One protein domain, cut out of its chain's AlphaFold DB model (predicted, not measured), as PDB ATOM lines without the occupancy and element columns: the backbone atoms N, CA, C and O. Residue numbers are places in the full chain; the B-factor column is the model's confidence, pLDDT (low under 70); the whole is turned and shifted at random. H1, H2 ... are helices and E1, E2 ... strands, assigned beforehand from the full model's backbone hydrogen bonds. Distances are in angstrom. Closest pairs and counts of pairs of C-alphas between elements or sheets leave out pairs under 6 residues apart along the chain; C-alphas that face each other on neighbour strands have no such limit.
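AT A GLANCE: This is residues 46 to 104 of the 104 residues of an uncharacterized protein of Cupriavidus sp. YR651 (UniProt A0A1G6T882). One helix, H1, covers one face of a three-stranded sheet; the other face is bare. Of the 59 printed residues, under half are in named elements, in order E1, H1, E2, E3; the class is mixed, and so is the sheet E2, E1, E3. It is compact, with a radius of gyration of the C-alphas of 11.2 A, spanning 31 by 23 by 17 A.

HOW THE PARTS SIT: Inner strand E1, residues 52 to 56, is antiparallel to E3, residues 97 to 102, and parallel to E2, residues 87 to 89; N 53 and O 101, like N 88 and O 54, are within hydrogen-bond range at 2.9 A. H1, residues 62 to 74, with every O i to N i+4 pair within range, is on the sheet over E1, along the strands, at a height of 10.4 A; the closest C-alphas of H1 and E1, Val 64 and Ser 56, are 7.6 A apart. E1, H1, E2 form a strand-helix-strand unit, parallel neighbour strands joined through a helix, with right-handed crossover.

IN THESE COORDINATES: E1 begins at C-alpha 52 (16.480, 44.047, -47.552); E3 ends at C-alpha 102 (20.524, 43.326, -45.197). H1 is 18.0 A long, E3 17.0 A.

THE WHOLE: The printed part has no cut. The H1 to E2 link is long, with 12 residues; 15 printed residues have pLDDT under 70, among them residues 77 to 85 of this link.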
ATOM      1  N   TRP A  46      23.387  48.670 -52.446       74.75
ATOM      2  CA  TRP A  46      22.755  47.494 -51.841       74.75
ATOM      3  C   TRP A  46      22.650  46.279 -52.788       74.75
ATOM      4  O   TRP A  46      21.747  45.460 -52.648       74.75
ATOM      5  N   ARG A  47      23.623  46.155 -53.709       65.81
ATOM      6  CA  ARG A  47      23.884  45.076 -54.695       65.81
ATOM      7  C   ARG A  47      23.495  43.626 -54.284       65.81
ATOM      8  O   ARG A  47      23.443  43.291 -53.102       65.81
ATOM      9  N   PRO A  48      23.285  42.746 -55.285       55.28
ATOM     10  CA  PRO A  48      22.257  41.701 -55.314       55.28
ATOM     11  C   PRO A  48      22.507  40.496 -54.392       55.28
ATOM     12  O   PRO A  48      23.641  40.041 -54.261       55.28
ATOM     13  N   GLY A  49      21.430  39.932 -53.826       55.97
ATOM     14  CA  GLY A  49      21.423  38.566 -53.271       55.97
ATOM     15  C   GLY A  49      20.850  38.379 -51.862       55.97
ATOM     16  O   GLY A  49      20.783  37.242 -51.406       55.97
ATOM     17  N   LYS A  50      20.448  39.447 -51.162       62.69
ATOM     18  CA  LYS A  50      19.908  39.355 -49.793       62.69
ATOM     19  C   LYS A  50      18.615  40.140 -49.639       62.69
ATOM     20  O   LYS A  50      18.449  41.192 -50.255       62.69
ATOM     21  N   THR A  51      17.716  39.627 -48.805       71.94
ATOM     22  CA  THR A  51      16.487  40.322 -48.418       71.94
ATOM     23  C   THR A  51      16.864  41.634 -47.735       71.94
ATOM     24  O   THR A  51      17.700  41.654 -46.834       71.94
ATOM     25  N   LEU A  52      16.277  42.745 -48.181       77.19
ATOM     26  CA  LEU A  52      16.480  44.047 -47.552       77.19
ATOM     27  C   LEU A  52      15.295  44.371 -46.663       77.19
ATOM     28  O   LEU A  52      14.136  44.175 -47.037       77.19
ATOM     29  N   ARG A  53      15.606  44.914 -45.497       81.56
ATOM     30  CA  ARG A  53      14.635  45.397 -44.535       81.56
ATOM     31  C   ARG A  53      14.811  46.908 -44.424       81.56
ATOM     32  O   ARG A  53      15.933  47.411 -44.436       81.56
ATOM     33  N   ILE A  54      13.694  47.628 -44.419       86.50
ATOM     34  CA  ILE A  54      13.680  49.092 -44.424       86.50
ATOM     35  C   ILE A  54      12.915  49.558 -43.194       86.50
ATOM     36  O   ILE A  54      11.846  49.030 -42.884       86.50
ATOM     37  N   TRP A  55      13.456  50.556 -42.510       90.19
ATOM     38  CA  TRP A  55      12.827  51.222 -41.381       90.19
ATOM     39  C   TRP A  55      12.724  52.715 -41.646       90.19
ATOM     40  O   TRP A  55      13.593  53.295 -42.291       90.19
ATOM     41  N   SER A  56      11.679  53.345 -41.126       90.50
ATOM     42  CA  SER A  56      11.520  54.798 -41.138       90.50
ATOM     43  C   SER A  56      10.765  55.262 -39.899       90.50
ATOM     44  O   SER A  56       9.950  54.517 -39.356       90.50
ATOM     45  N   ALA A  57      10.971  56.510 -39.485       89.75
ATOM     46  CA  ALA A  57      10.126  57.147 -38.477       89.75
ATOM     47  C   ALA A  57       8.662  57.258 -38.934       89.75
ATOM     48  O   ALA A  57       7.739  57.162 -38.122       89.75
ATOM     49  N   GLU A  58       8.445  57.425 -40.241       89.69
ATOM     50  CA  GLU A  58       7.135  57.694 -40.834       89.69
ATOM     51  C   GLU A  58       6.874  56.742 -42.020       89.69
ATOM     52  O   GLU A  58       6.851  57.179 -43.168       89.69
ATOM     53  N   PRO A  59       6.669  55.431 -41.780       85.88
ATOM     54  CA  PRO A  59       6.478  54.449 -42.856       85.88
ATOM     55  C   PRO A  59       5.208  54.693 -43.686       85.88
ATOM     56  O   PRO A  59       5.134  54.284 -44.843       85.88
ATOM     57  N   ASP A  60       4.219  55.373 -43.103       85.56
ATOM     58  CA  ASP A  60       2.947  55.719 -43.740       85.56
ATOM     59  C   ASP A  60       3.024  57.015 -44.570       85.56
ATOM     60  O   ASP A  60       2.061  57.361 -45.251       85.56
ATOM     61  N   ASN A  61       4.145  57.746 -44.523       88.88
ATOM     62  CA  ASN A  61       4.329  58.986 -45.273       88.88
ATOM     63  C   ASN A  61       4.514  58.683 -46.769       88.88
ATOM     64  O   ASN A  61       5.371  57.880 -47.143       88.88
ATOM     65  N   ASP A  62       3.749  59.355 -47.630       89.69
ATOM     66  CA  ASP A  62       3.843  59.206 -49.085       89.69
ATOM     67  C   ASP A  62       5.262  59.425 -49.622       89.69
ATOM     68  O   ASP A  62       5.694  58.671 -50.487       89.69
ATOM     69  N   ALA A  63       6.029  60.373 -49.073       89.88
ATOM     70  CA  ALA A  63       7.411  60.608 -49.501       89.88
ATOM     71  C   ALA A  63       8.319  59.403 -49.206       89.88
ATOM     72  O   ALA A  63       9.143  59.020 -50.031       89.88
ATOM     73  N   VAL A  64       8.135  58.767 -48.045       88.62
ATOM     74  CA  VAL A  64       8.855  57.543 -47.671       88.62
ATOM     75  C   VAL A  64       8.435  56.386 -48.572       88.62
ATOM     76  O   VAL A  64       9.286  55.654 -49.075       88.62
ATOM     77  N   ARG A  65       7.131  56.227 -48.817       87.38
ATOM     78  CA  ARG A  65       6.604  55.160 -49.676       87.38
ATOM     79  C   ARG A  65       7.065  55.307 -51.125       87.38
ATOM     80  O   ARG A  65       7.462  54.303 -51.715       87.38
ATOM     81  N   ASP A  66       7.054  56.520 -51.675       89.56
ATOM     82  CA  ASP A  66       7.570  56.828 -53.015       89.56
ATOM     83  C   ASP A  66       9.072  56.552 -53.102       89.56
ATOM     84  O   ASP A  66       9.520  55.829 -53.994       89.56
ATOM     85  N   TRP A  67       9.846  57.033 -52.127       90.81
ATOM     86  CA  TRP A  67      11.288  56.806 -52.089       90.81
ATOM     87  C   TRP A  67      11.627  55.312 -52.061       90.81
ATOM     88  O   TRP A  67      12.450  54.832 -52.841       90.81
ATOM     89  N   VAL A  68      10.935  54.544 -51.215       86.62
ATOM     90  CA  VAL A  68      11.102  53.090 -51.128       86.62
ATOM     91  C   VAL A  68      10.670  52.411 -52.428       86.62
ATOM     92  O   VAL A  68      11.371  51.528 -52.917       86.62
ATOM     93  N   ALA A  69       9.562  52.831 -53.041       86.19
ATOM     94  CA  ALA A  69       9.133  52.310 -54.338       86.19
ATOM     95  C   ALA A  69      10.181  52.566 -55.434       86.19
ATOM     96  O   ALA A  69      10.461  51.669 -56.230       86.19
ATOM     97  N   ARG A  70      10.812  53.746 -55.445       88.19
ATOM     98  CA  ARG A  70      11.908  54.094 -56.359       88.19
ATOM     99  C   ARG A  70      13.165  53.267 -56.104       88.19
ATOM    100  O   ARG A  70      13.764  52.788 -57.065       88.19
ATOM    101  N   LEU A  71      13.526  53.042 -54.839       86.62
ATOM    102  CA  LEU A  71      14.632  52.160 -54.452       86.62
ATOM    103  C   LEU A  71      14.401  50.753 -55.024       86.62
ATOM    104  O   LEU A  71      15.272  50.197 -55.691       86.62
ATOM    105  N   TRP A  72      13.202  50.198 -54.833       81.19
ATOM    106  CA  TRP A  72      12.840  48.877 -55.353       81.19
ATOM    107  C   TRP A  72      12.738  48.820 -56.878       81.19
ATOM    108  O   TRP A  72      13.051  47.784 -57.476       81.19
ATOM    109  N   ALA A  73      12.293  49.903 -57.519       83.12
ATOM    110  CA  ALA A  73      12.241  50.018 -58.973       83.12
ATOM    111  C   ALA A  73      13.647  50.050 -59.590       83.12
ATOM    112  O   ALA A  73      13.853  49.459 -60.647       83.12
ATOM    113  N   ALA A  74      14.606  50.682 -58.908       85.00
ATOM    114  CA  ALA A  74      16.004  50.729 -59.318       85.00
ATOM    115  C   ALA A  74      16.760  49.409 -59.068       85.00
ATOM    116  O   ALA A  74      17.807  49.177 -59.674       85.00
ATOM    117  N   MET A  75      16.247  48.528 -58.202       80.25
ATOM    118  CA  MET A  75      16.841  47.207 -57.994       80.25
ATOM    119  C   MET A  75      16.547  46.251 -59.158       80.25
ATOM    120  O   MET A  75      15.414  46.197 -59.648       80.25
ATOM    121  N   PRO A  76      17.539  45.438 -59.570       72.44
ATOM    122  CA  PRO A  76      17.345  44.432 -60.604       72.44
ATOM    123  C   PRO A  76      16.321  43.385 -60.150       72.44
ATOM    124  O   PRO A  76      16.292  42.985 -58.985       72.44
ATOM    125  N   ALA A  77      15.487  42.916 -61.083       69.88
ATOM    126  CA  ALA A  77      14.406  41.966 -60.803       69.88
ATOM    127  C   ALA A  77      14.904  40.658 -60.161       69.88
ATOM    128  O   ALA A  77      14.201  40.060 -59.357       69.88
ATOM    129  N   GLU A  78      16.145  40.269 -60.458       65.62
ATOM    130  CA  GLU A  78      16.844  39.099 -59.911       65.62
ATOM    131  C   GLU A  78      17.129  39.211 -58.404       65.62
ATOM    132  O   GLU A  78      17.459  38.233 -57.746       65.62
ATOM    133  N   SER A  79      17.062  40.425 -57.855       64.75
ATOM    134  CA  SER A  79      17.424  40.753 -56.466       64.75
ATOM    135  C   SER A  79      16.298  41.388 -55.690       64.75
ATOM    136  O   SER A  79      16.463  41.694 -54.511       64.75
ATOM    137  N   ARG A  80      15.162  41.606 -56.351       64.00
ATOM    138  CA  ARG A  80      13.957  42.045 -55.679       64.00
ATOM    139  C   ARG A  80      13.448  40.847 -54.868       64.00
ATOM    140  O   ARG A  80      13.065  39.846 -55.474       64.00
ATOM    141  N   PRO A  81      13.457  40.906 -53.525       60.03
ATOM    142  CA  PRO A  81      12.844  39.859 -52.727       60.03
ATOM    143  C   PRO A  81      11.360  39.762 -53.092       60.03
ATOM    144  O   PRO A  81      10.720  40.766 -53.429       60.03
ATOM    145  N   ALA A  82      10.812  38.547 -53.051       56.50
ATOM    146  CA  ALA A  82       9.390  38.340 -53.274       56.50
ATOM    147  C   ALA A  82       8.604  39.139 -52.220       56.50
ATOM    148  O   ALA A  82       8.828  38.994 -51.020       56.50
ATOM    149  N   ALA A  83       7.735  40.034 -52.692       51.75
ATOM    150  CA  ALA A  83       6.896  40.899 -51.868       51.75
ATOM    151  C   ALA A  83       6.093  40.088 -50.822       51.75
ATOM    152  O   ALA A  83       5.724  38.944 -51.105       51.75
ATOM    153  N   PRO A  84       5.771  40.672 -49.648       57.03
ATOM    154  CA  PRO A  84       5.691  42.114 -49.393       57.03
ATOM    155  C   PRO A  84       6.921  42.716 -48.693       57.03
ATOM    156  O   PRO A  84       7.241  42.386 -47.554       57.03
ATOM    157  N   TYR A  85       7.563  43.692 -49.343       66.31
ATOM    158  CA  TYR A  85       8.499  44.588 -48.665       66.31
ATOM    159  C   TYR A  85       7.712  45.487 -47.705       66.31
ATOM    160  O   TYR A  85       6.874  46.284 -48.121       66.31
ATOM    161  N   THR A  86       7.967  45.333 -46.409       72.00
ATOM    162  CA  THR A  86       7.313  46.121 -45.360       72.00
ATOM    163  C   THR A  86       8.316  47.117 -44.795       72.00
ATOM    164  O   THR A  86       9.403  46.725 -44.369       72.00
ATOM    165  N   VAL A  87       7.953  48.402 -44.794       84.94
ATOM    166  CA  VAL A  87       8.713  49.430 -44.078       84.94
ATOM    167  C   VAL A  87       8.284  49.378 -42.620       84.94
ATOM    168  O   VAL A  87       7.111  49.568 -42.302       84.94
ATOM    169  N   GLN A  88       9.221  49.090 -41.729       87.25
ATOM    170  CA  GLN A  88       8.949  49.068 -40.299       87.25
ATOM    171  C   GLN A  88       9.052  50.473 -39.711       87.25
ATOM    172  O   GLN A  88       9.862  51.290 -40.148       87.25
ATOM    173  N   ARG A  89       8.235  50.757 -38.695       86.31
ATOM    174  CA  ARG A  89       8.351  52.009 -37.949       86.31
ATOM    175  C   ARG A  89       9.537  51.929 -36.994       86.31
ATOM    176  O   ARG A  89       9.595  51.013 -36.180       86.31
ATOM    177  N   ASP A  90      10.423  52.912 -37.054       86.25
ATOM    178  CA  ASP A  90      11.495  53.105 -36.082       86.25
ATOM    179  C   ASP A  90      11.499  54.552 -35.587       86.25
ATOM    180  O   ASP A  90      11.826  55.481 -36.321       86.25
ATOM    181  N   SER A  91      11.108  54.741 -34.328       81.12
ATOM    182  CA  SER A  91      11.001  56.065 -33.704       81.12
ATOM    183  C   SER A  91      12.354  56.661 -33.297       81.12
ATOM    184  O   SER A  91      12.380  57.780 -32.789       81.12
ATOM    185  N   ALA A  92      13.455  55.917 -33.446       87.38
ATOM    186  CA  ALA A  92      14.798  56.428 -33.191       87.38
ATOM    187  C   ALA A  92      15.373  57.156 -34.421       87.38
ATOM    188  O   ALA A  92      16.311  57.941 -34.275       87.38
ATOM    189  N   LEU A  93      14.802  56.937 -35.612       87.00
ATOM    190  CA  LEU A  93      15.115  57.695 -36.820       87.00
ATOM    191  C   LEU A  93      14.494  59.096 -36.794       87.00
ATOM    192  O   LEU A  93      13.414  59.328 -36.249       87.00
ATOM    193  N   ALA A  94      15.175  60.041 -37.439       87.88
ATOM    194  CA  ALA A  94      14.602  61.354 -37.699       87.88
ATOM    195  C   ALA A  94      13.513  61.277 -38.787       87.88
ATOM    196  O   ALA A  94      13.477  60.355 -39.607       87.88
ATOM    197  N   ARG A  95      12.635  62.284 -38.836       86.19
ATOM    198  CA  ARG A  95      11.703  62.433 -39.962       86.19
ATOM    199  C   ARG A  95      12.480  62.591 -41.266       86.19
ATOM    200  O   ARG A  95      13.456  63.334 -41.310       86.19
ATOM    201  N   GLY A  96      12.056  61.876 -42.305       86.75
ATOM    202  CA  GLY A  96      12.776  61.822 -43.580       86.75
ATOM    203  C   GLY A  96      14.058  60.980 -43.564       86.75
ATOM    204  O   GLY A  96      14.731  60.913 -44.586       86.75
ATOM    205  N   GLN A  97      14.390  60.307 -42.456       89.88
ATOM    206  CA  GLN A  97      15.411  59.261 -42.459       89.88
ATOM    207  C   GLN A  97      14.804  57.879 -42.666       89.88
ATOM    208  O   GLN A  97      13.700  57.542 -42.215       89.88
ATOM    209  N   LEU A  98      15.599  57.067 -43.339       89.62
ATOM    210  CA  LEU A  98      15.370  55.672 -43.624       89.62
ATOM    211  C   LEU A  98      16.599  54.902 -43.176       89.62
ATOM    212  O   LEU A  98      17.729  55.325 -43.388       89.62
ATOM    213  N   ARG A  99      16.394  53.740 -42.585       89.19
ATOM    214  CA  ARG A  99      17.467  52.788 -42.331       89.19
ATOM    215  C   ARG A  99      17.236  51.586 -43.214       89.19
ATOM    216  O   ARG A  99      16.115  51.095 -43.308       89.19
ATOM    217  N   ILE A 100      18.289  51.133 -43.869       86.69
ATOM    218  CA  ILE A 100      18.270  49.946 -44.715       86.69
ATOM    219  C   ILE A 100      19.237  48.960 -44.094       86.69
ATOM    220  O   ILE A 100      20.354  49.333 -43.742       86.69
ATOM    221  N   GLU A 101      18.808  47.714 -43.956       83.12
ATOM    222  CA  GLU A 101      19.658  46.623 -43.492       83.12
ATOM    223  C   GLU A 101      19.486  45.415 -44.406       83.12
ATOM    224  O   GLU A 101      18.403  45.164 -44.943       83.12
ATOM    225  N   ARG A 102      20.567  44.653 -44.571       77.56
ATOM    226  CA  ARG A 102      20.524  43.326 -45.197       77.56
ATOM    227  C   ARG A 102      20.156  42.293 -44.150       77.56
ATOM    228  O   ARG A 102      20.780  42.281 -43.103       77.56
ATOM    229  N   GLU A 103      19.196  41.436 -44.466       66.88
ATOM    230  CA  GLU A 103      18.920  40.195 -43.746       66.88
ATOM    231  C   GLU A 103      19.861  39.109 -44.304       66.88
ATOM    232  O   GLU A 103      20.034  38.991 -45.523       66.88
ATOM    233  N   GLU A 104      20.565  38.400 -43.419       59.53
ATOM    234  CA  GLU A 104      21.557  37.376 -43.781       59.53
ATOM    235  C   GLU A 104      20.968  36.128 -44.441       59.53
ATOM    236  O   GLU A 104      19.959  35.593 -43.944       59.53
TER     237      GLU A 104